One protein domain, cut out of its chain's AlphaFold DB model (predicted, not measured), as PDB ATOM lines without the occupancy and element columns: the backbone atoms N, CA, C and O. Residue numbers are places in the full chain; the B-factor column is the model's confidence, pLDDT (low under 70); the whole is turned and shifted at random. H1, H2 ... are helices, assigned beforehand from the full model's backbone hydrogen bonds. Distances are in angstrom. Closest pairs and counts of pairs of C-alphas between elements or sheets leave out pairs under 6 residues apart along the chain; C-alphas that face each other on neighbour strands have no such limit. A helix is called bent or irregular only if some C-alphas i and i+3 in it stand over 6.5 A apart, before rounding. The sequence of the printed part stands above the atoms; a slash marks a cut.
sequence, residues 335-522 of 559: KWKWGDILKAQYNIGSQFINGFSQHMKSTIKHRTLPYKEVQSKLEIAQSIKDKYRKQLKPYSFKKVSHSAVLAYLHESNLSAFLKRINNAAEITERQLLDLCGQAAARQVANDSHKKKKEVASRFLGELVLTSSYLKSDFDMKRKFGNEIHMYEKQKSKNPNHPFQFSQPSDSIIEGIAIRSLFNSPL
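AT A GLANCE: This is residues 335 to 522 of the 559 residues of an uncharacterized protein of Paenibacillus crassostreae (UniProt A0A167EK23). One very long helix, H5, makes the spine of a rod, with a two-helix arm at one end and a head of crossed helices at the other. In the arm H3 runs beside the first part of H5, with H4 and the loop of residues 393 to 401 at the tip; in the head H6 packs on the last part of H5, H1 crosses H6, and H8 packs on H1, while H2 and H9 pack on H5 between arm and head. The printed part has 188 residues with nine named helices, H1 to H9 in order along the chain, and no named strand; the class is all helix. The whole is loose, with a radius of gyration of the C-alphas of 22.1 A, and spans 79 by 33 by 24 A.

IN THESE COORDINATES: H1 takes residues 335 to 352, 23.2 A from first to last C-alpha, and begins with C-alpha 335 at (294.235, 289.568, 220.825). It is irregular, with C-alphas 337 and 340 8.2 A apart, and has a kink of 35 degrees near residue 342. H2 is residues 358 to 367, H3 is residues 371 to 387 with 24.6 A, and H4 is residues 389 to 392. H5, residues 402 to 443, is the longest helix with 59.2 A; it runs from C-alpha 402 at (227.201, 303.415, 230.078) to C-alpha 443 at (280.117, 282.841, 213.374), with a kink of 26 degrees near residue 425. H6 is residues 449 to 466 with 25.8 A, and H7 is residues 468 to 471. H8, residues 474 to 493 with 26.1 A, is irregular, with C-alphas 479 and 482 8.4 A apart, and has a kink of 84 degrees near residue 481. H9 is residues 505 to 519 with 20.7 A and ends with C-alpha 519 at (253.667, 288.992, 220.414).

HOW THE PARTS SIT: H5 is the hub, touching five other helices. Its residues 404 to 421 touch H3 at a shallow tilt of 19 degrees, opposite ways, the closest C-alphas being those of Lys 385 and Ala 407 at 5.1 A. H4 touches residues 404 to 405 of H5, closest at the C-alphas of Gln 391 and Ala 404, 6.5 A; H3 and H4 meet only through their link. H2 touches residues 421 to 429 of H5 at a steep tilt of 65 degrees, closest at the C-alphas of Lys 361 and Ala 425, 5.7 A. H9 touches residues 420 to 432 of H5 at a steep tilt of 52 degrees, closest at the C-alphas of Ala 424 and Leu 517, 4.7 A. Residues 432 to 441 of H5 touch H6 at a steep tilt of 54 degrees, closest at the C-alphas of Cys 436 and Ala 456, 4.9 A. H1 touches H6, about perpendicular at 89 degrees, with the C-alphas of Gly 349 and Gly 461 closest at 3.8 A. H8 touches H1 at a shallow tilt of 23 degrees, opposite ways, closest at the C-alphas of Ile 341 and Tyr 487, 4.9 A. H7 touches H2, closest at the C-alphas of Met 360 and Leu 470, 6.4 A. H1 and H5 are apart. Every O i to N i+4 pair is within hydrogen-bond range in H2, H3, H6 and H9, against 11 of 14 in H1, 37 of 38 in H5 and 13 of 16 in H8; H4 and H7 are too short for such a pair.

THE WHOLE: The two C-alphas farthest apart are those of Trp 336 and Phe 397, 79.5 A. The printed part has no cut. The link from H8 to H9, 11 residues, is long. The mean pLDDT of the printed part is 84.5; 25 residues are under 70, among them residues 368 to 370 and residues 520 to 522, and H3 and H9 each have a mean of 74.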
ATOM      1  N   LYS A 335     294.148 289.564 219.358       64.44
ATOM      2  CA  LYS A 335     294.235 289.568 220.825       64.44
ATOM      3  C   LYS A 335     294.942 290.818 221.352       64.44
ATOM      4  O   LYS A 335     294.561 291.322 222.402       64.44
ATOM      5  N   TRP A 336     295.934 291.330 220.621       70.94
ATOM      6  CA  TRP A 336     296.636 292.561 220.987       70.94
ATOM      7  C   TRP A 336     295.803 293.822 220.708       70.94
ATOM      8  O   TRP A 336     295.724 294.698 221.562       70.94
ATOM      9  N   LYS A 337     295.122 293.892 219.554       79.56
ATOM     10  CA  LYS A 337     294.289 295.043 219.164       79.56
ATOM     11  C   LYS A 337     292.966 295.119 219.938       79.56
ATOM     12  O   LYS A 337     292.507 296.208 220.263       79.56
ATOM     13  N   TRP A 338     292.360 293.969 220.230       82.50
ATOM     14  CA  TRP A 338     290.985 293.864 220.731       82.50
ATOM     15  C   TRP A 338     290.863 293.225 222.114       82.50
ATOM     16  O   TRP A 338     289.752 293.124 222.623       82.50
ATOM     17  N   GLY A 339     291.959 292.782 222.734       87.50
ATOM     18  CA  GLY A 339     291.928 291.959 223.949       87.50
ATOM     19  C   GLY A 339     291.066 292.529 225.077       87.50
ATOM     20  O   GLY A 339     290.245 291.807 225.640       87.50
ATOM     21  N   ASP A 340     291.196 293.825 225.350       90.81
ATOM     22  CA  ASP A 340     290.409 294.524 226.372       90.81
ATOM     23  C   ASP A 340     288.920 294.609 226.008       90.81
ATOM     24  O   ASP A 340     288.069 294.338 226.853       90.81
ATOM     25  N   ILE A 341     288.602 294.906 224.739       90.50
ATOM     26  CA  ILE A 341     287.223 294.940 224.227       90.50
ATOM     27  C   ILE A 341     286.581 293.558 224.371       90.50
ATOM     28  O   ILE A 341     285.510 293.426 224.959       90.50
ATOM     29  N   LEU A 342     287.267 292.511 223.904       92.19
ATOM     30  CA  LEU A 342     286.779 291.132 223.949       92.19
ATOM     31  C   LEU A 342     286.605 290.621 225.379       92.19
ATOM     32  O   LEU A 342     285.682 289.848 225.652       92.19
ATOM     33  N   LYS A 343     287.499 291.028 226.289       94.44
ATOM     34  CA  LYS A 343     287.425 290.689 227.710       94.44
ATOM     35  C   LYS A 343     286.247 291.391 228.376       94.44
ATOM     36  O   LYS A 343     285.496 290.726 229.081       94.44
ATOM     37  N   ALA A 344     286.048 292.684 228.118       94.88
ATOM     38  CA  ALA A 344     284.913 293.439 228.644       94.88
ATOM     39  C   ALA A 344     283.578 292.864 228.147       94.88
ATOM     40  O   ALA A 344     282.714 292.536 228.959       94.88
ATOM     41  N   GLN A 345     283.450 292.641 226.833       95.69
ATOM     42  CA  GLN A 345     282.282 292.010 226.215       95.69
ATOM     43  C   GLN A 345     281.996 290.634 226.835       95.69
ATOM     44  O   GLN A 345     280.878 290.357 227.257       95.69
ATOM     45  N   TYR A 346     283.006 289.767 226.955       96.06
ATOM     46  CA  TYR A 346     282.817 288.446 227.550       96.06
ATOM     47  C   TYR A 346     282.430 288.511 229.034       96.06
ATOM     48  O   TYR A 346     281.483 287.841 229.441       96.06
ATOM     49  N   ASN A 347     283.131 289.305 229.846       96.06
ATOM     50  CA  ASN A 347     282.867 289.421 231.282       96.06
ATOM     51  C   ASN A 347     281.447 289.931 231.550       96.06
ATOM     52  O   ASN A 347     280.722 289.345 232.352       96.06
ATOM     53  N   ILE A 348     281.033 290.978 230.835       94.94
ATOM     54  CA  ILE A 348     279.699 291.557 230.978       94.94
ATOM     55  C   ILE A 348     278.638 290.606 230.434       94.94
ATOM     56  O   ILE A 348     277.696 290.274 231.142       94.94
ATOM     57  N   GLY A 349     278.777 290.101 229.210       95.38
ATOM     58  CA  GLY A 349     277.730 289.252 228.651       95.38
ATOM     59  C   GLY A 349     277.630 287.884 229.325       95.38
ATOM     60  O   GLY A 349     276.528 287.373 229.492       95.38
ATOM     61  N   SER A 350     278.731 287.310 229.820       95.75
ATOM     62  CA  SER A 350     278.678 286.056 230.589       95.75
ATOM     63  C   SER A 350     277.908 286.199 231.906       95.75
ATOM     64  O   SER A 350     277.279 285.234 232.341       95.75
ATOM     65  N   GLN A 351     277.878 287.399 232.498       95.06
ATOM     66  CA  GLN A 351     277.039 287.698 233.659       95.06
ATOM     67  C   GLN A 351     275.539 287.635 233.330       95.06
ATOM     68  O   GLN A 351     274.745 287.297 234.207       95.06
ATOM     69  N   PHE A 352     275.158 287.940 232.087       93.75
ATOM     70  CA  PHE A 352     273.764 288.064 231.652       93.75
ATOM     71  C   PHE A 352     273.287 286.946 230.729       93.75
ATOM     72  O   PHE A 352     272.114 286.910 230.367       93.75
ATOM     73  N   ILE A 353     274.155 285.995 230.378       92.94
ATOM     74  CA  ILE A 353     273.823 284.904 229.453       92.94
ATOM     75  C   ILE A 353     272.712 283.982 229.982       92.94
ATOM     76  O   ILE A 353     272.063 283.287 229.210       92.94
ATOM     77  N   ASN A 354     272.494 283.976 231.302       91.69
ATOM     78  CA  ASN A 354     271.420 283.227 231.957       91.69
ATOM     79  C   ASN A 354     270.198 284.106 232.287       91.69
ATOM     80  O   ASN A 354     269.262 283.623 232.923       91.69
ATOM     81  N   GLY A 355     270.221 285.384 231.909       93.00
ATOM     82  CA  GLY A 355     269.151 286.340 232.158       93.00
ATOM     83  C   GLY A 355     269.642 287.710 232.628       93.00
ATOM     84  O   GLY A 355     270.703 287.861 233.235       93.00
ATOM     85  N   PHE A 356     268.829 288.719 232.353       92.88
ATOM     86  CA  PHE A 356     268.983 290.101 232.779       92.88
ATOM     87  C   PHE A 356     268.572 290.280 234.239       92.88
ATOM     88  O   PHE A 356     267.679 289.601 234.758       92.88
ATOM     89  N   SER A 357     269.206 291.247 234.907       91.06
ATOM     90  CA  SER A 357     268.787 291.662 236.245       91.06
ATOM     91  C   SER A 357     267.375 292.260 236.203       91.06
ATOM     92  O   SER A 357     266.924 292.770 235.175       91.06
ATOM     93  N   GLN A 358     266.672 292.248 237.339       90.56
ATOM     94  CA  GLN A 358     265.365 292.913 237.442       90.56
ATOM     95  C   GLN A 358     265.461 294.409 237.115       90.56
ATOM     96  O   GLN A 358     264.555 294.958 236.490       90.56
ATOM     97  N   HIS A 359     266.576 295.053 237.470       90.44
ATOM     98  CA  HIS A 359     266.814 296.451 237.133       90.44
ATOM     99  C   HIS A 359     266.953 296.652 235.618       90.44
ATOM    100  O   HIS A 359     266.265 297.506 235.075       90.44
ATOM    101  N   MET A 360     267.709 295.816 234.895       90.19
ATOM    102  CA  MET A 360     267.804 295.902 233.429       90.19
ATOM    103  C   MET A 360     266.456 295.673 232.738       90.19
ATOM    104  O   MET A 360     266.096 296.428 231.835       90.19
ATOM    105  N   LYS A 361     265.668 294.682 233.185       92.06
ATOM    106  CA  LYS A 361     264.301 294.465 232.671       92.06
ATOM    107  C   LYS A 361     263.418 295.685 232.927       92.06
ATOM    108  O   LYS A 361     262.661 296.096 232.052       92.06
ATOM    109  N   SER A 362     263.550 296.294 234.106       90.19
ATOM    110  CA  SER A 362     262.879 297.547 234.451       90.19
ATOM    111  C   SER A 362     263.335 298.702 233.552       90.19
ATOM    112  O   SER A 362     262.499 299.444 233.045       90.19
ATOM    113  N   THR A 363     264.633 298.828 233.271       89.12
ATOM    114  CA  THR A 363     265.183 299.844 232.365       89.12
ATOM    115  C   THR A 363     264.593 299.708 230.965       89.12
ATOM    116  O   THR A 363     264.061 300.691 230.459       89.12
ATOM    117  N   ILE A 364     264.582 298.501 230.384       86.62
ATOM    118  CA  ILE A 364     263.923 298.228 229.089       86.62
ATOM    119  C   ILE A 364     262.449 298.641 229.165       86.62
ATOM    120  O   ILE A 364     261.952 299.406 228.347       86.62
ATOM    121  N   LYS A 365     261.748 298.211 230.215       85.19
ATOM    122  CA  LYS A 365     260.336 298.532 230.425       85.19
ATOM    123  C   LYS A 365     260.047 300.037 230.517       85.19
ATOM    124  O   LYS A 365     258.992 300.470 230.081       85.19
ATOM    125  N   HIS A 366     260.928 300.826 231.124       80.00
ATOM    126  CA  HIS A 366     260.692 302.253 231.369       80.00
ATOM    127  C   HIS A 366     261.258 303.180 230.295       80.00
ATOM    128  O   HIS A 366     260.800 304.317 230.208       80.00
ATOM    129  N   ARG A 367     262.284 302.744 229.557       81.31
ATOM    130  CA  ARG A 367     262.953 303.542 228.520       81.31
ATOM    131  C   ARG A 367     262.412 303.252 227.131       81.31
ATOM    132  O   ARG A 367     262.246 304.177 226.355       81.31
ATOM    133  N   THR A 368     262.124 301.986 226.856       69.69
ATOM    134  CA  THR A 368     261.701 301.517 225.535       69.69
ATOM    135  C   THR A 368     260.192 301.366 225.440       69.69
ATOM    136  O   THR A 368     259.595 301.587 224.392       69.69
ATOM    137  N   LEU A 369     259.563 300.940 226.537       68.75
ATOM    138  CA  LEU A 369     258.125 300.734 226.591       68.75
ATOM    139  C   LEU A 369     257.455 301.915 227.318       68.75
ATOM    140  O   LEU A 369     258.035 302.516 228.224       68.75
ATOM    141  N   PRO A 370     256.196 302.228 226.990       65.50
ATOM    142  CA  PRO A 370     255.478 303.413 227.466       65.50
ATOM    143  C   PRO A 370     254.942 303.226 228.897       65.50
ATOM    144  O   PRO A 370     253.885 303.730 229.262       65.50
ATOM    145  N   TYR A 371     255.648 302.463 229.737       76.88
ATOM    146  CA  TYR A 371     255.155 301.985 231.027       76.88
ATOM    147  C   TYR A 371     254.711 303.114 231.961       76.88
ATOM    148  O   TYR A 371     253.646 303.009 232.565       76.88
ATOM    149  N   LYS A 372     255.512 304.183 232.091       73.56
ATOM    150  CA  LYS A 372     255.195 305.304 232.995       73.56
ATOM    151  C   LYS A 372     253.920 306.027 232.564       73.56
ATOM    152  O   LYS A 372     253.076 306.317 233.406       73.56
ATOM    153  N   GLU A 373     253.766 306.258 231.261       67.06
ATOM    154  CA  GLU A 373     252.573 306.888 230.694       67.06
ATOM    155  C   GLU A 373     251.333 306.011 230.929       67.06
ATOM    156  O   GLU A 373     250.317 306.493 231.426       67.06
ATOM    157  N   VAL A 374     251.428 304.704 230.652       65.94
ATOM    158  CA  VAL A 374     250.328 303.747 230.877       65.94
ATOM    159  C   VAL A 374     249.944 303.695 232.350       65.94
ATOM    160  O   VAL A 374     248.761 303.662 232.676       65.94
ATOM    161  N   GLN A 375     250.935 303.666 233.243       78.44
ATOM    162  CA  GLN A 375     250.705 303.599 234.679       78.44
ATOM    163  C   GLN A 375     249.991 304.858 235.182       78.44
ATOM    164  O   GLN A 375     248.980 304.736 235.866       78.44
ATOM    165  N   SER A 376     250.460 306.045 234.794       73.19
ATOM    166  CA  SER A 376     249.808 307.308 235.157       73.19
ATOM    167  C   SER A 376     248.360 307.359 234.650       73.19
ATOM    168  O   SER A 376     247.436 307.666 235.404       73.19
ATOM    169  N   LYS A 377     248.118 306.944 233.399       66.94
ATOM    170  CA  LYS A 377     246.755 306.846 232.848       66.94
ATOM    171  C   LYS A 377     245.897 305.823 233.584       66.94
ATOM    172  O   LYS A 377     244.708 306.058 233.784       66.94
ATOM    173  N   LEU A 378     246.476 304.699 234.003       75.06
ATOM    174  CA  LEU A 378     245.775 303.692 234.792       75.06
ATOM    175  C   LEU A 378     245.342 304.258 236.151       75.06
ATOM    176  O   LEU A 378     244.215 304.001 236.564       75.06
ATOM    177  N   GLU A 379     246.187 305.043 236.816       78.00
ATOM    178  CA  GLU A 379     245.860 305.708 238.087       78.00
ATOM    179  C   GLU A 379     244.682 306.686 237.916       78.00
ATOM    180  O   GLU A 379     243.714 306.653 238.685       78.00
ATOM    181  N   ILE A 380     244.685 307.480 236.837       67.69
ATOM    182  CA  ILE A 380     243.559 308.358 236.482       67.69
ATOM    183  C   ILE A 380     242.297 307.528 236.203       67.69
ATOM    184  O   ILE A 380     241.243 307.788 236.787       67.69
ATOM    185  N   ALA A 381     242.389 306.490 235.371       63.97
ATOM    186  CA  ALA A 381     241.261 305.622 235.035       63.97
ATOM    187  C   ALA A 381     240.678 304.917 236.272       63.97
ATOM    188  O   ALA A 381     239.458 304.772 236.391       63.97
ATOM    189  N   GLN A 382     241.523 304.525 237.227       82.38
ATOM    190  CA  GLN A 382     241.101 303.979 238.515       82.38
ATOM    191  C   GLN A 382     240.298 305.002 239.319       82.38
ATOM    192  O   GLN A 382     239.213 304.663 239.795       82.38
ATOM    193  N   SER A 383     240.758 306.256 239.389       75.31
ATOM    194  CA  SER A 383     240.027 307.331 240.072       75.31
ATOM    195  C   SER A 383     238.644 307.586 239.446       75.31
ATOM    196  O   SER A 383     237.646 307.730 240.159       75.31
ATOM    197  N   ILE A 384     238.544 307.550 238.111       63.94
ATOM    198  CA  ILE A 384     237.277 307.707 237.381       63.94
ATOM    199  C   ILE A 384     236.358 306.515 237.665       63.94
ATOM    200  O   ILE A 384     235.194 306.698 238.031       63.94
ATOM    201  N   LYS A 385     236.870 305.283 237.558       81.44
ATOM    202  CA  LYS A 385     236.124 304.059 237.891       81.44
ATOM    203  C   LYS A 385     235.606 304.096 239.331       81.44
ATOM    204  O   LYS A 385     234.487 303.639 239.588       81.44
ATOM    205  N   ASP A 386     236.372 304.659 240.263       84.75
ATOM    206  CA  ASP A 386     235.979 304.768 241.666       84.75
ATOM    207  C   ASP A 386     234.768 305.685 241.886       84.75
ATOM    208  O   ASP A 386     233.891 305.334 242.688       84.75
ATOM    209  N   LYS A 387     234.610 306.756 241.092       82.69
ATOM    210  CA  LYS A 387     233.375 307.571 241.065       82.69
ATOM    211  C   LYS A 387     232.144 306.717 240.722       82.69
ATOM    212  O   LYS A 387     231.071 306.874 241.311       82.69
ATOM    213  N   TYR A 388     232.311 305.726 239.844       84.00
ATOM    214  CA  TYR A 388     231.258 304.798 239.413       84.00
ATOM    215  C   TYR A 388     231.183 303.497 240.226       84.00
ATOM    216  O   TYR A 388     230.337 302.636 239.958       84.00
ATOM    217  N   ARG A 389     231.999 303.336 241.276       91.25
ATOM    218  CA  ARG A 389     232.130 302.077 242.031       91.25
ATOM    219  C   ARG A 389     230.801 301.536 242.551       91.25
ATOM    220  O   ARG A 389     230.575 300.325 242.535       91.25
ATOM    221  N   LYS A 390     229.894 302.406 243.010       91.81
ATOM    222  CA  LYS A 390     228.549 301.993 243.457       91.81
ATOM    223  C   LYS A 390     227.733 301.422 242.289       91.81
ATOM    224  O   LYS A 390     227.095 300.391 242.453       91.81
ATOM    225  N   GLN A 391     227.799 302.017 241.102       88.44
ATOM    226  CA  GLN A 391     227.087 301.521 239.920       88.44
ATOM    227  C   GLN A 391     227.630 300.166 239.447       88.44
ATOM    228  O   GLN A 391     226.850 299.313 239.047       88.44
ATOM    229  N   LEU A 392     228.932 299.915 239.596       88.12
ATOM    230  CA  LEU A 392     229.574 298.663 239.176       88.12
ATOM    231  C   LEU A 392     229.471 297.522 240.205       88.12
ATOM    232  O   LEU A 392     229.630 296.351 239.859       88.12
ATOM    233  N   LYS A 393     229.181 297.826 241.478       91.50
ATOM    234  CA  LYS A 393     229.011 296.810 242.531       91.50
ATOM    235  C   LYS A 393     227.741 295.971 242.291       91.50
ATOM    236  O   LYS A 393     226.651 296.555 242.261       91.50
ATOM    237  N   PRO A 394     227.834 294.621 242.234       88.56
ATOM    238  CA  PRO A 394     226.681 293.749 241.982       88.56
ATOM    239  C   PRO A 394     225.524 293.937 242.972       88.56
ATOM    240  O   PRO A 394     224.372 293.979 242.562       88.56
ATOM    241  N   TYR A 395     225.827 294.122 244.258       88.81
ATOM    242  CA  TYR A 395     224.818 294.271 245.317       88.81
ATOM    243  C   TYR A 395     224.339 295.718 245.527       88.81
ATOM    244  O   TYR A 395     223.576 295.992 246.445       88.81
ATOM    245  N   SER A 396     224.791 296.676 244.712       92.25
ATOM    246  CA  SER A 396     224.338 298.063 244.842       92.25
ATOM    247  C   SER A 396     223.014 298.306 244.125       92.25
ATOM    248  O   SER A 396     222.796 297.836 243.008       92.25
ATOM    249  N   PHE A 397     222.172 299.136 244.741       89.31
ATOM    250  CA  PHE A 397     220.890 299.591 244.207       89.31
ATOM    251  C   PHE A 397     221.018 300.626 243.083       89.31
ATOM    252  O   PHE A 397     220.044 300.857 242.375       89.31
ATOM    253  N   LYS A 398     222.194 301.238 242.891       91.00
ATOM    254  CA  LYS A 398     222.402 302.205 241.806       91.00
ATOM    255  C   LYS A 398     222.358 301.494 240.450       91.00
ATOM    256  O   LYS A 398     223.008 300.456 240.292       91.00
ATOM    257  N   LYS A 399     221.607 302.063 239.501       87.81
ATOM    258  CA  LYS A 399     221.540 301.599 238.109       87.81
ATOM    259  C   LYS A 399     222.925 301.690 237.463       87.81
ATOM    260  O   LYS A 399     223.739 302.528 237.851       87.81
ATOM    261  N   VAL A 400     223.192 300.786 236.531       85.94
ATOM    262  CA  VAL A 400     224.422 300.777 235.740       85.94
ATOM    263  C   VAL A 400     224.257 301.796 234.617       85.94
ATOM    264  O   VAL A 400     223.283 301.729 233.871       85.94
ATOM    265  N   SER A 401     225.177 302.749 234.512       79.88
ATOM    266  CA  SER A 401     225.264 303.648 233.357       79.88
ATOM    267  C   SER A 401     226.285 303.139 232.340       79.88
ATOM    268  O   SER A 401     227.192 302.379 232.689       79.88
ATOM    269  N   HIS A 402     226.175 303.616 231.100       71.62
ATOM    270  CA  HIS A 402     227.201 303.415 230.078       71.62
ATOM    271  C   HIS A 402     228.557 303.948 230.559       71.62
ATOM    272  O   HIS A 402     229.527 303.197 230.564       71.62
ATOM    273  N   SER A 403     228.612 305.164 231.113       66.50
ATOM    274  CA  SER A 403     229.845 305.771 231.640       66.50
ATOM    275  C   SER A 403     230.536 304.898 232.693       66.50
ATOM    276  O   SER A 403     231.756 304.757 232.678       66.50
ATOM    277  N   ALA A 404     229.766 304.239 233.565       75.31
ATOM    278  CA  ALA A 404     230.313 303.295 234.535       75.31
ATOM    279  C   ALA A 404     230.968 302.078 233.861       75.31
ATOM    280  O   ALA A 404     232.076 301.690 234.236       75.31
ATOM    281  N   VAL A 405     230.291 301.467 232.883       74.31
ATOM    282  CA  VAL A 405     230.805 300.299 232.145       74.31
ATOM    283  C   VAL A 405     232.046 300.661 231.341       74.31
ATOM    284  O   VAL A 405     232.997 299.886 231.298       74.31
ATOM    285  N   LEU A 406     232.070 301.853 230.762       63.31
ATOM    286  CA  LEU A 406     233.165 302.316 229.927       63.31
ATOM    287  C   LEU A 406     234.397 302.693 230.755       63.31
ATOM    288  O   LEU A 406     235.489 302.234 230.439       63.31
ATOM    289  N   ALA A 407     234.222 303.401 231.876       65.75
ATOM    290  CA  ALA A 407     235.305 303.650 232.832       65.75
ATOM    291  C   ALA A 407     235.925 302.336 233.342       65.75
ATOM    292  O   ALA A 407     237.139 302.223 233.503       65.75
ATOM    293  N   TYR A 408     235.089 301.319 233.564       78.25
ATOM    294  CA  TYR A 408     235.547 299.982 233.926       78.25
ATOM    295  C   TYR A 408     236.338 299.291 232.805       78.25
ATOM    296  O   TYR A 408     237.401 298.731 233.077       78.25
ATOM    297  N   LEU A 409     235.828 299.310 231.570       68.88
ATOM    298  CA  LEU A 409     236.498 298.698 230.420       68.88
ATOM    299  C   LEU A 409     237.838 299.372 230.134       68.88
ATOM    300  O   LEU A 409     238.834 298.675 229.970       68.88
ATOM    301  N   HIS A 410     237.876 300.702 230.164       68.69
ATOM    302  CA  HIS A 410     239.089 301.481 229.956       68.69
ATOM    303  C   HIS A 410     240.175 301.138 230.987       68.69
ATOM    304  O   HIS A 410     241.295 300.784 230.623       68.69
ATOM    305  N   GLU A 411     239.829 301.134 232.279       78.69
ATOM    306  CA  GLU A 411     240.758 300.733 233.342       78.69
ATOM    307  C   GLU A 411     241.220 299.276 233.195       78.69
ATOM    308  O   GLU A 411     242.402 298.976 233.372       78.69
ATOM    309  N   SER A 412     240.311 298.369 232.828       74.75
ATOM    310  CA  SER A 412     240.638 296.953 232.635       74.75
ATOM    311  C   SER A 412     241.580 296.747 231.446       74.75
ATOM    312  O   SER A 412     242.518 295.953 231.543       74.75
ATOM    313  N   ASN A 413     241.376 297.486 230.353       67.75
ATOM    314  CA  ASN A 413     242.244 297.458 229.181       67.75
ATOM    315  C   ASN A 413     243.635 298.023 229.504       67.75
ATOM    316  O   ASN A 413     244.633 297.382 229.180       67.75
ATOM    317  N   LEU A 414     243.724 299.163 230.199       67.12
ATOM    318  CA  LEU A 414     245.005 299.728 230.642       67.12
ATOM    319  C   LEU A 414     245.752 298.770 231.578       67.12
ATOM    320  O   LEU A 414     246.952 298.554 231.421       67.12
ATOM    321  N   SER A 415     245.045 298.126 232.512       78.56
ATOM    322  CA  SER A 415     245.632 297.119 233.403       78.56
ATOM    323  C   SER A 415     246.152 295.901 232.630       78.56
ATOM    324  O   SER A 415     247.254 295.409 232.889       78.56
ATOM    325  N   ALA A 416     245.380 295.418 231.653       74.69
ATOM    326  CA  ALA A 416     245.784 294.342 230.757       74.69
ATOM    327  C   ALA A 416     247.012 294.730 229.920       74.69
ATOM    328  O   ALA A 416     247.956 293.950 229.795       74.69
ATOM    329  N   PHE A 417     247.038 295.947 229.391       72.25
ATOM    330  CA  PHE A 417     248.149 296.447 228.600       72.25
ATOM    331  C   PHE A 417     249.424 296.623 229.439       72.25
ATOM    332  O   PHE A 417     250.494 296.188 229.022       72.25
ATOM    333  N   LEU A 418     249.314 297.126 230.671       78.69
ATOM    334  CA  LEU A 418     250.443 297.216 231.602       78.69
ATOM    335  C   LEU A 418     251.030 295.831 231.930       78.69
ATOM    336  O   LEU A 418     252.247 295.659 231.986       78.69
ATOM    337  N   LYS A 419     250.177 294.810 232.088       85.12
ATOM    338  CA  LYS A 419     250.627 293.415 232.228       85.12
ATOM    339  C   LYS A 419     251.332 292.908 230.971       85.12
ATOM    340  O   LYS A 419     252.344 292.225 231.096       85.12
ATOM    341  N   ARG A 420     250.843 293.257 229.775       79.69
ATOM    342  CA  ARG A 420     251.526 292.929 228.514       79.69
ATOM    343  C   ARG A 420     252.898 293.587 228.434       79.69
ATOM    344  O   ARG A 420     253.835 292.899 228.072       79.69
ATOM    345  N   ILE A 421     253.041 294.850 228.839       77.19
ATOM    346  CA  ILE A 421     254.347 295.523 228.924       77.19
ATOM    347  C   ILE A 421     255.304 294.771 229.860       77.19
ATOM    348  O   ILE A 421     256.461 294.553 229.509       77.19
ATOM    349  N   ASN A 422     254.829 294.346 231.036       86.75
ATOM    350  CA  ASN A 422     255.657 293.572 231.967       86.75
ATOM    351  C   ASN A 422     256.120 292.245 231.342       86.75
ATOM    352  O   ASN A 422     257.302 291.922 231.405       86.75
ATOM    353  N   ASN A 423     255.214 291.520 230.681       88.00
ATOM    354  CA  ASN A 423     255.547 290.274 229.986       88.00
ATOM    355  C   ASN A 423     256.468 290.511 228.780       88.00
ATOM    356  O   ASN A 423     257.335 289.686 228.493       88.00
ATOM    357  N   ALA A 424     256.294 291.634 228.079       82.06
ATOM    358  CA  ALA A 424     257.097 291.999 226.924       82.06
ATOM    359  C   ALA A 424     258.567 292.100 227.312       82.06
ATOM    360  O   ALA A 424     259.384 291.509 226.627       82.06
ATOM    361  N   ALA A 425     258.903 292.728 228.443       88.62
ATOM    362  CA  ALA A 425     260.288 292.816 228.915       88.62
ATOM    363  C   ALA A 425     260.947 291.433 229.122       88.62
ATOM    364  O   ALA A 425     262.115 291.250 228.778       88.62
ATOM    365  N   GLU A 426     260.203 290.443 229.629       91.50
ATOM    366  CA  GLU A 426     260.689 289.060 229.777       91.50
ATOM    367  C   GLU A 426     260.832 288.330 228.433       91.50
ATOM    368  O   GLU A 426     261.687 287.459 228.260       91.50
ATOM    369  N   ILE A 427     259.975 288.647 227.460       90.88
ATOM    370  CA  ILE A 427     260.082 288.110 226.100       90.88
ATOM    371  C   ILE A 427     261.267 288.763 225.371       90.88
ATOM    372  O   ILE A 427     262.032 288.041 224.733       90.88
ATOM    373  N   THR A 428     261.481 290.073 225.537       89.50
ATOM    374  CA  THR A 428     262.600 290.833 224.961       89.50
ATOM    375  C   THR A 428     263.932 290.236 225.372       89.50
ATOM    376  O   THR A 428     264.767 289.951 224.523       89.50
ATOM    377  N   GLU A 429     264.121 289.999 226.671       94.00
ATOM    378  CA  GLU A 429     265.318 289.350 227.213       94.00
ATOM    379  C   GLU A 429     265.593 288.013 226.514       94.00
ATOM    380  O   GLU A 429     266.693 287.788 226.011       94.00
ATOM    381  N   ARG A 430     264.585 287.136 226.432       94.25
ATOM    382  CA  ARG A 430     264.731 285.831 225.772       94.25
ATOM    383  C   ARG A 430     265.076 285.968 224.291       94.25
ATOM    384  O   ARG A 430     265.920 285.224 223.806       94.25
ATOM    385  N   GLN A 431     264.463 286.919 223.588       91.12
ATOM    386  CA  GLN A 431     264.732 287.168 222.170       91.12
ATOM    387  C   GLN A 431     266.124 287.766 221.927       91.12
ATOM    388  O   GLN A 431     266.765 287.413 220.944       91.12
ATOM    389  N   LEU A 432     266.625 288.616 222.827       91.94
ATOM    390  CA  LEU A 432     267.994 289.138 222.769       91.94
ATOM    391  C   LEU A 432     269.030 288.032 222.994       91.94
ATOM    392  O   LEU A 432     270.029 287.961 222.274       91.94
ATOM    393  N   LEU A 433     268.786 287.147 223.966       94.06
ATOM    394  CA  LEU A 433     269.638 285.982 224.218       94.06
ATOM    395  C   LEU A 433     269.649 285.023 223.020       94.06
ATOM    396  O   LEU A 433     270.719 284.570 222.612       94.06
ATOM    397  N   ASP A 434     268.481 284.756 222.435       93.12
ATOM    398  CA  ASP A 434     268.338 283.933 221.231       93.12
ATOM    399  C   ASP A 434     269.053 284.562 220.024       93.12
ATOM    400  O   ASP A 434     269.843 283.891 219.363       93.12
ATOM    401  N   LEU A 435     268.892 285.872 219.797       87.81
ATOM    402  CA  LEU A 435     269.619 286.615 218.763       87.81
ATOM    403  C   LEU A 435     271.139 286.447 218.909       87.81
ATOM    404  O   LEU A 435     271.821 286.100 217.943       87.81
ATOM    405  N   CYS A 436     271.676 286.652 220.117       90.94
ATOM    406  CA  CYS A 436     273.109 286.503 220.384       90.94
ATOM    407  C   CYS A 436     273.577 285.049 220.206       90.94
ATOM    408  O   CYS A 436     274.676 284.804 219.704       90.94
ATOM    409  N   GLY A 437     272.745 284.077 220.588       90.75
ATOM    410  CA  GLY A 437     272.999 282.651 220.387       90.75
ATOM    411  C   GLY A 437     273.038 282.257 218.909       90.75
ATOM    412  O   GLY A 437     273.947 281.540 218.489       90.75
ATOM    413  N   GLN A 438     272.103 282.764 218.104       88.06
ATOM    414  CA  GLN A 438     272.061 282.536 216.658       88.06
ATOM    415  C   GLN A 438     273.249 283.188 215.948       88.06
ATOM    416  O   GLN A 438     273.884 282.541 215.114       88.06
ATOM    417  N   ALA A 439     273.599 284.424 216.314       84.06
ATOM    418  CA  ALA A 439     274.792 285.100 215.809       84.06
ATOM    419  C   ALA A 439     276.064 284.288 216.087       84.06
ATOM    420  O   ALA A 439     276.851 284.012 215.179       84.06
ATOM    421  N   ALA A 440     276.211 283.799 217.320       87.19
ATOM    422  CA  ALA A 440     277.319 282.935 217.690       87.19
ATOM    423  C   ALA A 440     277.335 281.616 216.911       87.19
ATOM    424  O   ALA A 440     278.386 281.198 216.427       87.19
ATOM    425  N   ALA A 441     276.180 280.968 216.755       87.81
ATOM    426  CA  ALA A 441     276.068 279.720 216.013       87.81
ATOM    427  C   ALA A 441     276.459 279.871 214.537       87.81
ATOM    428  O   ALA A 441     276.990 278.920 213.974       87.81
ATOM    429  N   ARG A 442     276.244 281.041 213.920       84.38
ATOM    430  CA  ARG A 442     276.698 281.307 212.547       84.38
ATOM    431  C   ARG A 442     278.190 281.618 212.474       84.38
ATOM    432  O   ARG A 442     278.866 281.094 211.596       84.38
ATOM    433  N   GLN A 443     278.710 282.427 213.397       83.00
ATOM    434  CA  GLN A 443     280.117 282.841 213.374       83.00
ATOM    435  C   GLN A 443     281.087 281.685 213.666       83.00
ATOM    436  O   GLN A 443     282.176 281.642 213.104       83.00
ATOM    437  N   VAL A 444     280.697 280.752 214.540       87.31
ATOM    438  CA  VAL A 444     281.517 279.604 214.962       87.31
ATOM    439  C   VAL A 444     280.749 278.287 214.783       87.31
ATOM    440  O   VAL A 444     280.571 277.497 215.714       87.31
ATOM    441  N   ALA A 445     280.230 278.066 213.570       87.12
ATOM    442  CA  ALA A 445     279.320 276.961 213.247       87.12
ATOM    443  C   ALA A 445     279.886 275.569 213.571       87.12
ATOM    444  O   ALA A 445     279.171 274.739 214.145       87.12
ATOM    445  N   ASN A 446     281.173 275.354 213.286       90.00
ATOM    446  CA  ASN A 446     281.863 274.071 213.456       90.00
ATOM    447  C   ASN A 446     282.537 273.904 214.830       90.00
ATOM    448  O   ASN A 446     283.141 272.867 215.097       90.00
ATOM    449  N   ASP A 447     282.441 274.899 215.712       92.62
ATOM    450  CA  ASP A 447     283.085 274.856 217.021       92.62
ATOM    451  C   ASP A 447     282.218 274.205 218.109       92.62
ATOM    452  O   ASP A 447     280.999 274.034 217.998       92.62
ATOM    453  N   SER A 448     282.871 273.893 219.233       94.44
ATOM    454  CA  SER A 448     282.227 273.347 220.430       94.44
ATOM    455  C   SER A 448     281.109 274.244 220.984       94.44
ATOM    456  O   SER A 448     281.154 275.474 220.904       94.44
ATOM    457  N   HIS A 449     280.145 273.632 221.681       93.88
ATOM    458  CA  HIS A 449     279.086 274.351 222.401       93.88
ATOM    459  C   HIS A 449     279.644 275.395 223.388       93.88
ATOM    460  O   HIS A 449     279.102 276.492 223.524       93.88
ATOM    461  N   LYS A 450     280.770 275.091 224.054       95.56
ATOM    462  CA  LYS A 450     281.460 276.034 224.947       95.56
ATOM    463  C   LYS A 450     281.900 277.292 224.196       95.56
ATOM    464  O   LYS A 450     281.711 278.394 224.707       95.56
ATOM    465  N   LYS A 451     282.442 277.134 222.984       92.31
ATOM    466  CA  LYS A 451     282.885 278.262 222.161       92.31
ATOM    467  C   LYS A 451     281.711 279.092 221.650       92.31
ATOM    468  O   LYS A 451     281.760 280.314 221.748       92.31
ATOM    469  N   LYS A 452     280.629 278.442 221.209       91.94
ATOM    470  CA  LYS A 452     279.368 279.113 220.842       91.94
ATOM    471  C   LYS A 452     278.827 279.953 222.000       91.94
ATOM    472  O   LYS A 452     278.499 281.118 221.807       91.94
ATOM    473  N   LYS A 453     278.832 279.419 223.227       95.12
ATOM    474  CA  LYS A 453     278.429 280.168 224.429       95.12
ATOM    475  C   LYS A 453     279.353 281.355 224.732       95.12
ATOM    476  O   LYS A 453     278.869 282.419 225.098       95.12
ATOM    477  N   GLU A 454     280.669 281.199 224.582       94.88
ATOM    478  CA  GLU A 454     281.637 282.297 224.756       94.88
ATOM    479  C   GLU A 454     281.387 283.435 223.757       94.88
ATOM    480  O   GLU A 454     281.379 284.603 224.140       94.88
ATOM    481  N   VAL A 455     281.148 283.089 222.492       92.69
ATOM    482  CA  VAL A 455     280.845 284.051 221.429       92.69
ATOM    483  C   VAL A 455     279.490 284.729 221.661       92.69
ATOM    484  O   VAL A 455     279.407 285.950 221.565       92.69
ATOM    485  N   ALA A 456     278.459 283.979 222.062       94.25
ATOM    486  CA  ALA A 456     277.151 284.542 222.405       94.25
ATOM    487  C   ALA A 456     277.252 285.542 223.566       94.25
ATOM    488  O   ALA A 456     276.674 286.624 223.501       94.25
ATOM    489  N   SER A 457     278.056 285.227 224.589       96.12
ATOM    490  CA  SER A 457     278.364 286.168 225.670       96.12
ATOM    491  C   SER A 457     279.035 287.437 225.148       96.12
ATOM    492  O   SER A 457     278.732 288.514 225.634       96.12
ATOM    493  N   ARG A 458     279.917 287.370 224.146       95.12
ATOM    494  CA  ARG A 458     280.530 288.591 223.596       95.12
ATOM    495  C   ARG A 458     279.530 289.471 222.856       95.12
ATOM    496  O   ARG A 458     279.533 290.675 223.088       95.12
ATOM    497  N   PHE A 459     278.651 288.887 222.042       93.38
ATOM    498  CA  PHE A 459     277.565 289.636 221.399       93.38
ATOM    499  C   PHE A 459     276.631 290.278 222.424       93.38
ATOM    500  O   PHE A 459     276.306 291.457 222.311       93.38
ATOM    501  N   LEU A 460     276.254 289.537 223.467       95.62
ATOM    502  CA  LEU A 460     275.414 290.081 224.529       95.62
ATOM    503  C   LEU A 460     276.119 291.212 225.285       95.62
ATOM    504  O   LEU A 460     275.511 292.235 225.592       95.62
ATOM    505  N   GLY A 461     277.411 291.041 225.566       95.88
ATOM    506  CA  GLY A 461     278.232 292.065 226.195       95.88
ATOM    507  C   GLY A 461     278.337 293.325 225.352       95.88
ATOM    508  O   GLY A 461     278.186 294.411 225.897       95.88
ATOM    509  N   GLU A 462     278.533 293.190 224.038       95.19
ATOM    510  CA  GLU A 462     278.512 294.325 223.115       95.19
ATOM    511  C   GLU A 462     277.174 295.060 223.165       95.19
ATOM    512  O   GLU A 462     277.153 296.284 223.293       95.19
ATOM    513  N   LEU A 463     276.064 294.320 223.111       94.00
ATOM    514  CA  LEU A 463     274.716 294.883 223.120       94.00
ATOM    515  C   LEU A 463     274.467 295.715 224.387       94.00
ATOM    516  O   LEU A 463     273.957 296.832 224.318       94.00
ATOM    517  N   VAL A 464     274.905 295.211 225.542       94.88
ATOM    518  CA  VAL A 464     274.812 295.920 226.827       94.88
ATOM    519  C   VAL A 464     275.768 297.118 226.893       94.88
ATOM    520  O   VAL A 464     275.368 298.189 227.341       94.88
ATOM    521  N   LEU A 465     277.019 296.958 226.452       94.75
ATOM    522  CA  LEU A 465     278.062 297.992 226.511       94.75
ATOM    523  C   LEU A 465     277.791 299.183 225.589       94.75
ATOM    524  O   LEU A 465     278.260 300.291 225.847       94.75
ATOM    525  N   THR A 466     277.061 298.964 224.502       92.88
ATOM    526  CA  THR A 466     276.758 300.013 223.520       92.88
ATOM    527  C   THR A 466     275.368 300.591 223.638       92.88
ATOM    528  O   THR A 466     275.134 301.663 223.088       92.88
ATOM    529  N   SER A 467     274.475 299.941 224.380       93.25
ATOM    530  CA  SER A 467     273.193 300.537 224.725       93.25
ATOM    531  C   SER A 467     273.387 301.706 225.691       93.25
ATOM    532  O   SER A 467     273.997 301.552 226.755       93.25
ATOM    533  N   SER A 468     272.849 302.878 225.343       88.94
ATOM    534  CA  SER A 468     272.957 304.085 226.167       88.94
ATOM    535  C   SER A 468     272.317 303.888 227.542       88.94
ATOM    536  O   SER A 468     272.880 304.309 228.557       88.94
ATOM    537  N   TYR A 469     271.188 303.179 227.606       85.69
ATOM    538  CA  TYR A 469     270.451 302.979 228.848       85.69
ATOM    539  C   TYR A 469     270.868 301.725 229.619       85.69
ATOM    540  O   TYR A 469     270.947 301.808 230.847       85.69
ATOM    541  N   LEU A 470     271.206 300.602 228.973       90.19
ATOM    542  CA  LEU A 470     271.685 299.422 229.714       90.19
ATOM    543  C   LEU A 470     273.091 299.629 230.286       90.19
ATOM    544  O   LEU A 470     273.344 299.220 231.416       90.19
ATOM    545  N   LYS A 471     273.987 300.329 229.576       90.25
ATOM    546  CA  LYS A 471     275.302 300.704 230.125       90.25
ATOM    547  C   LYS A 471     275.175 301.646 231.326       90.25
ATOM    548  O   LYS A 471     276.008 301.620 232.232       90.25
ATOM    549  N   SER A 472     274.152 302.504 231.331       84.12
ATOM    550  CA  SER A 472     273.931 303.488 232.398       84.12
ATOM    551  C   SER A 472     273.399 302.897 233.708       84.12
ATOM    552  O   SER A 472     273.364 303.606 234.713       84.12
ATOM    553  N   ASP A 473     273.020 301.617 233.696       85.81
ATOM    554  CA  ASP A 473     272.527 300.869 234.846       85.81
ATOM    555  C   ASP A 473     273.498 300.969 236.042       85.81
ATOM    556  O   ASP A 473     274.720 300.838 235.916       85.81
ATOM    557  N   PHE A 474     272.953 301.270 237.222       81.62
ATOM    558  CA  PHE A 474     273.758 301.531 238.416       81.62
ATOM    559  C   PHE A 474     274.563 300.300 238.850       81.62
ATOM    560  O   PHE A 474     275.747 300.413 239.182       81.62
ATOM    561  N   ASP A 475     273.948 299.115 238.802       83.06
ATOM    562  CA  ASP A 475     274.618 297.870 239.165       83.06
ATOM    563  C   ASP A 475     275.712 297.526 238.151       83.06
ATOM    564  O   ASP A 475     276.784 297.058 238.545       83.06
ATOM    565  N   MET A 476     275.478 297.830 236.869       86.19
ATOM    566  CA  MET A 476     276.481 297.702 235.810       86.19
ATOM    567  C   MET A 476     277.713 298.558 236.073       86.19
ATOM    568  O   MET A 476     278.825 298.031 236.109       86.19
ATOM    569  N   LYS A 477     277.530 299.861 236.303       87.06
ATOM    570  CA  LYS A 477     278.646 300.784 236.563       87.06
ATOM    571  C   LYS A 477     279.426 300.402 237.812       87.06
ATOM    572  O   LYS A 477     280.654 300.428 237.795       87.06
ATOM    573  N   ARG A 478     278.730 300.009 238.882       88.94
ATOM    574  CA  ARG A 478     279.370 299.594 240.134       88.94
ATOM    575  C   ARG A 478     280.192 298.316 239.959       88.94
ATOM    576  O   ARG A 478     281.284 298.225 240.508       88.94
ATOM    577  N   LYS A 479     279.669 297.322 239.235       91.75
ATOM    578  CA  LYS A 479     280.300 295.999 239.115       91.75
ATOM    579  C   LYS A 479     281.369 295.931 238.021       91.75
ATOM    580  O   LYS A 479     282.341 295.205 238.194       91.75
ATOM    581  N   PHE A 480     281.190 296.668 236.928       94.38
ATOM    582  CA  PHE A 480     282.008 296.565 235.715       94.38
ATOM    583  C   PHE A 480     282.624 297.902 235.285       94.38
ATOM    584  O   PHE A 480     282.960 298.081 234.117       94.38
ATOM    585  N   GLY A 481     282.759 298.869 236.199       93.38
ATOM    586  CA  GLY A 481     283.264 300.207 235.871       93.38
ATOM    587  C   GLY A 481     284.626 300.189 235.167       93.38
ATOM    588  O   GLY A 481     284.823 300.914 234.193       93.38
ATOM    589  N   ASN A 482     285.531 299.299 235.590       94.94
ATOM    590  CA  ASN A 482     286.840 299.129 234.957       94.94
ATOM    591  C   ASN A 482     286.722 298.538 233.544       94.94
ATOM    592  O   ASN A 482     287.349 299.045 232.616       94.94
ATOM    593  N   GLU A 483     285.914 297.493 233.352       95.00
ATOM    594  CA  GLU A 483     285.663 296.890 232.041       95.00
ATOM    595  C   GLU A 483     285.010 297.875 231.067       95.00
ATOM    596  O   GLU A 483     285.421 297.934 229.911       95.00
ATOM    597  N   ILE A 484     284.040 298.670 231.531       94.75
ATOM    598  CA  ILE A 484     283.384 299.714 230.734       94.75
ATOM    599  C   ILE A 484     284.409 300.772 230.316       94.75
ATOM    600  O   ILE A 484     284.506 301.091 229.133       94.75
ATOM    601  N   HIS A 485     285.222 301.268 231.255       94.56
ATOM    602  CA  HIS A 485     286.256 302.262 230.959       94.56
ATOM    603  C   HIS A 485     287.276 301.744 229.933       94.56
ATOM    604  O   HIS A 485     287.618 302.438 228.974       94.56
ATOM    605  N   MET A 486     287.745 300.505 230.108       92.69
ATOM    606  CA  MET A 486     288.694 299.876 229.187       92.69
ATOM    607  C   MET A 486     288.080 299.638 227.806       92.69
ATOM    608  O   MET A 486     288.742 299.887 226.798       92.69
ATOM    609  N   TYR A 487     286.815 299.215 227.750       95.06
ATOM    610  CA  TYR A 487     286.068 299.078 226.504       95.06
ATOM    611  C   TYR A 487     285.973 300.416 225.760       95.06
ATOM    612  O   TYR A 487     286.361 300.486 224.597       95.06
ATOM    613  N   GLU A 488     285.538 301.493 226.422       94.25
ATOM    614  CA  GLU A 488     285.385 302.817 225.801       94.25
ATOM    615  C   GLU A 488     286.723 303.384 225.306       94.25
ATOM    616  O   GLU A 488     286.826 303.846 224.166       94.25
ATOM    617  N   LYS A 489     287.777 303.273 226.126       94.06
ATOM    618  CA  LYS A 489     289.135 303.712 225.776       94.06
ATOM    619  C   LYS A 489     289.698 302.981 224.557       94.06
ATOM    620  O   LYS A 489     290.480 303.561 223.806       94.06
ATOM    621  N   GLN A 490     289.370 301.704 224.387       91.19
ATOM    622  CA  GLN A 490     289.891 300.897 223.282       91.19
ATOM    623  C   GLN A 490     289.013 300.981 222.038       91.19
ATOM    624  O   GLN A 490     289.545 300.966 220.929       91.19
ATOM    625  N   LYS A 491     287.698 301.141 222.208       91.19
ATOM    626  CA  LYS A 491     286.754 301.379 221.115       91.19
ATOM    627  C   LYS A 491     287.044 302.690 220.389       91.19
ATOM    628  O   LYS A 491     286.977 302.723 219.168       91.19
ATOM    629  N   SER A 492     287.426 303.750 221.105       90.31
ATOM    630  CA  SER A 492     287.801 305.022 220.467       90.31
ATOM    631  C   SER A 492     289.045 304.897 219.583       90.31
ATOM    632  O   SER A 492     289.117 305.507 218.523       90.31
ATOM    633  N   LYS A 493     290.010 304.061 219.985       91.06
ATOM    634  CA  LYS A 493     291.210 303.761 219.188       91.06
ATOM    635  C   LYS A 493     290.921 302.817 218.032       91.06
ATOM    636  O   LYS A 493     291.588 302.859 217.004       91.06
ATOM    637  N   ASN A 494     289.972 301.917 218.236       86.12
ATOM    638  CA  ASN A 494     289.675 300.849 217.316       86.12
ATOM    639  C   ASN A 494     288.140 300.686 217.227       86.12
ATOM    640  O   ASN A 494     287.554 299.894 217.958       86.12
ATOM    641  N   PRO A 495     287.454 301.438 216.354       84.12
ATOM    642  CA  PRO A 495     285.992 301.400 216.299       84.12
ATOM    643  C   PRO A 495     285.441 300.090 215.706       84.12
ATOM    644  O   PRO A 495     284.388 299.631 216.128       84.12
ATOM    645  N   ASN A 496     286.186 299.448 214.798       83.81
ATOM    646  CA  ASN A 496     285.720 298.312 213.986       83.81
ATOM    647  C   ASN A 496     286.053 296.941 214.613       83.81
ATOM    648  O   ASN A 496     286.826 296.165 214.044       83.81
ATOM    649  N   HIS A 497     285.557 296.662 215.820       84.38
ATOM    650  CA  HIS A 497     285.838 295.405 216.535       84.38
ATOM    651  C   HIS A 497     284.907 294.251 216.095       84.38
ATOM    652  O   HIS A 497     283.766 294.493 215.704       84.38
ATOM    653  N   PRO A 498     285.315 292.973 216.227       81.00
ATOM    654  CA  PRO A 498     284.655 291.848 215.542       81.00
ATOM    655  C   PRO A 498     283.234 291.494 216.012       81.00
ATOM    656  O   PRO A 498     282.545 290.754 215.320       81.00
ATOM    657  N   PHE A 499     282.791 291.983 217.174       85.25
ATOM    658  CA  PHE A 499     281.444 291.714 217.709       85.25
ATOM    659  C   PHE A 499     280.488 292.904 217.581       85.25
ATOM    660  O   PHE A 499     279.439 292.895 218.211       85.25
ATOM    661  N   GLN A 500     280.850 293.931 216.804       84.06
ATOM    662  CA  GLN A 500     280.026 295.125 216.620       84.06
ATOM    663  C   GLN A 500     278.750 294.803 215.835       84.06
ATOM    664  O   GLN A 500     278.796 294.125 214.808       84.06
ATOM    665  N   PHE A 501     277.617 295.327 216.299       78.06
ATOM    666  CA  PHE A 501     276.377 295.301 215.530       78.06
ATOM    667  C   PHE A 501     276.403 296.373 214.434       78.06
ATOM    668  O   PHE A 501     276.891 297.481 214.645       78.06
ATOM    669  N   SER A 502     275.851 296.042 213.266       74.94
ATOM    670  CA  SER A 502     275.658 296.987 212.155       74.94
ATOM    671  C   SER A 502     274.650 298.091 212.491       74.94
ATOM    672  O   SER A 502     274.709 299.178 211.924       74.94
ATOM    673  N   GLN A 503     273.734 297.804 213.418       73.50
ATOM    674  CA  GLN A 503     272.720 298.718 213.927       73.50
ATOM    675  C   GLN A 503     273.060 299.140 215.363       73.50
ATOM    676  O   GLN A 503     273.638 298.341 216.109       73.50
ATOM    677  N   PRO A 504     272.672 300.355 215.790       80.44
ATOM    678  CA  PRO A 504     272.783 300.763 217.185       80.44
ATOM    679  C   PRO A 504     272.051 299.788 218.115       80.44
ATOM    680  O   PRO A 504     270.908 299.405 217.861       80.44
ATOM    681  N   SER A 505     272.690 299.404 219.223       86.88
ATOM    682  CA  SER A 505     272.111 298.441 220.169       86.88
ATOM    683  C   SER A 505     270.801 298.912 220.790       86.88
ATOM    684  O   SER A 505     269.923 298.086 221.018       86.88
ATOM    685  N   ASP A 506     270.639 300.220 221.011       82.38
ATOM    686  CA  ASP A 506     269.377 300.784 221.500       82.38
ATOM    687  C   ASP A 506     268.228 300.491 220.528       82.38
ATOM    688  O   ASP A 506     267.205 299.964 220.959       82.38
ATOM    689  N   SER A 507     268.443 300.678 219.222       74.25
ATOM    690  CA  SER A 507     267.456 300.366 218.179       74.25
ATOM    691  C   SER A 507     267.157 298.867 218.074       74.25
ATOM    692  O   SER A 507     266.014 298.476 217.836       74.25
ATOM    693  N   ILE A 508     268.159 298.000 218.280       76.50
ATOM    694  CA  ILE A 508     267.959 296.539 218.318       76.50
ATOM    695  C   ILE A 508     267.065 296.155 219.503       76.50
ATOM    696  O   ILE A 508     266.101 295.402 219.338       76.50
ATOM    697  N   ILE A 509     267.375 296.664 220.697       82.12
ATOM    698  CA  ILE A 509     266.602 296.394 221.914       82.12
ATOM    699  C   ILE A 509     265.184 296.957 221.776       82.12
ATOM    700  O   ILE A 509     264.228 296.266 222.126       82.12
ATOM    701  N   GLU A 510     265.036 298.163 221.222       76.00
ATOM    702  CA  GLU A 510     263.749 298.803 220.939       76.00
ATOM    703  C   GLU A 510     262.892 297.978 219.987       76.00
ATOM    704  O   GLU A 510     261.783 297.582 220.353       76.00
ATOM    705  N   GLY A 511     263.422 297.617 218.818       67.94
ATOM    706  CA  GLY A 511     262.697 296.802 217.844       67.94
ATOM    707  C   GLY A 511     262.247 295.457 218.426       67.94
ATOM    708  O   GLY A 511     261.092 295.052 218.260       67.94
ATOM    709  N   ILE A 512     263.121 294.781 219.181       76.25
ATOM    710  CA  ILE A 512     262.795 293.505 219.834       76.25
ATOM    711  C   ILE A 512     261.763 293.689 220.950       76.25
ATOM    712  O   ILE A 512     260.868 292.854 221.096       76.25
ATOM    713  N   ALA A 513     261.833 294.770 221.726       76.62
ATOM    714  CA  ALA A 513     260.871 295.038 222.788       76.62
ATOM    715  C   ALA A 513     259.479 295.369 222.254       76.62
ATOM    716  O   ALA A 513     258.484 294.855 222.770       76.62
ATOM    717  N   ILE A 514     259.405 296.153 221.181       67.31
ATOM    718  CA  ILE A 514     258.157 296.453 220.477       67.31
ATOM    719  C   ILE A 514     257.557 295.161 219.914       67.31
ATOM    720  O   ILE A 514     256.398 294.837 220.181       67.31
ATOM    721  N   ARG A 515     258.362 294.346 219.225       69.38
ATOM    722  CA  ARG A 515     257.931 293.034 218.725       69.38
ATOM    723  C   ARG A 515     257.453 292.117 219.854       69.38
ATOM    724  O   ARG A 515     256.438 291.434 219.718       69.38
ATOM    725  N   SER A 516     258.153 292.116 220.984       78.38
ATOM    726  CA  SER A 516     257.792 291.346 222.179       78.38
ATOM    727  C   SER A 516     256.459 291.795 222.776       78.38
ATOM    728  O   SER A 516     255.665 290.959 223.212       78.38
ATOM    729  N   LEU A 517     256.163 293.096 222.749       69.75
ATOM    730  CA  LEU A 517     254.878 293.650 223.171       69.75
ATOM    731  C   LEU A 517     253.730 293.191 222.261       69.75
ATOM    732  O   LEU A 517     252.679 292.771 222.762       69.75
ATOM    733  N   PHE A 518     253.929 293.209 220.943       62.75
ATOM    734  CA  PHE A 518     252.921 292.746 219.982       62.75
ATOM    735  C   PHE A 518     252.694 291.231 220.042       62.75
ATOM    736  O   PHE A 518     251.548 290.792 219.976       62.75
ATOM    737  N   ASN A 519     253.751 290.450 220.272       70.56
ATOM    738  CA  ASN A 519     253.667 288.992 220.414       70.56
ATOM    739  C   ASN A 519     253.213 288.531 221.807       70.56
ATOM    740  O   ASN A 519     252.894 287.357 221.994       70.56
ATOM    741  N   SER A 520     253.187 289.428 222.797       66.69
ATOM    742  CA  SER A 520     252.664 289.106 224.123       66.69
ATOM    743  C   SER A 520     251.174 288.772 224.020       66.69
ATOM    744  O   SER A 520     250.421 289.582 223.468       66.69
ATOM    745  N   PRO A 521     250.723 287.632 224.581       68.56
ATOM    746  CA  PRO A 521     249.347 287.181 224.435       68.56
ATOM    747  C   PRO A 521     248.368 288.262 224.892       68.56
ATOM    748  O   PRO A 521     248.539 288.888 225.944       68.56
ATOM    749  N   LEU A 522     247.335 288.480 224.078       61.81
ATOM    750  CA  LEU A 522     246.256 289.395 224.414       61.81
ATOM    751  C   LEU A 522     245.561 288.887 225.677       61.81
ATOM    752  O   LEU A 522     245.099 287.748 225.740       61.81
TER     753      LEU A 522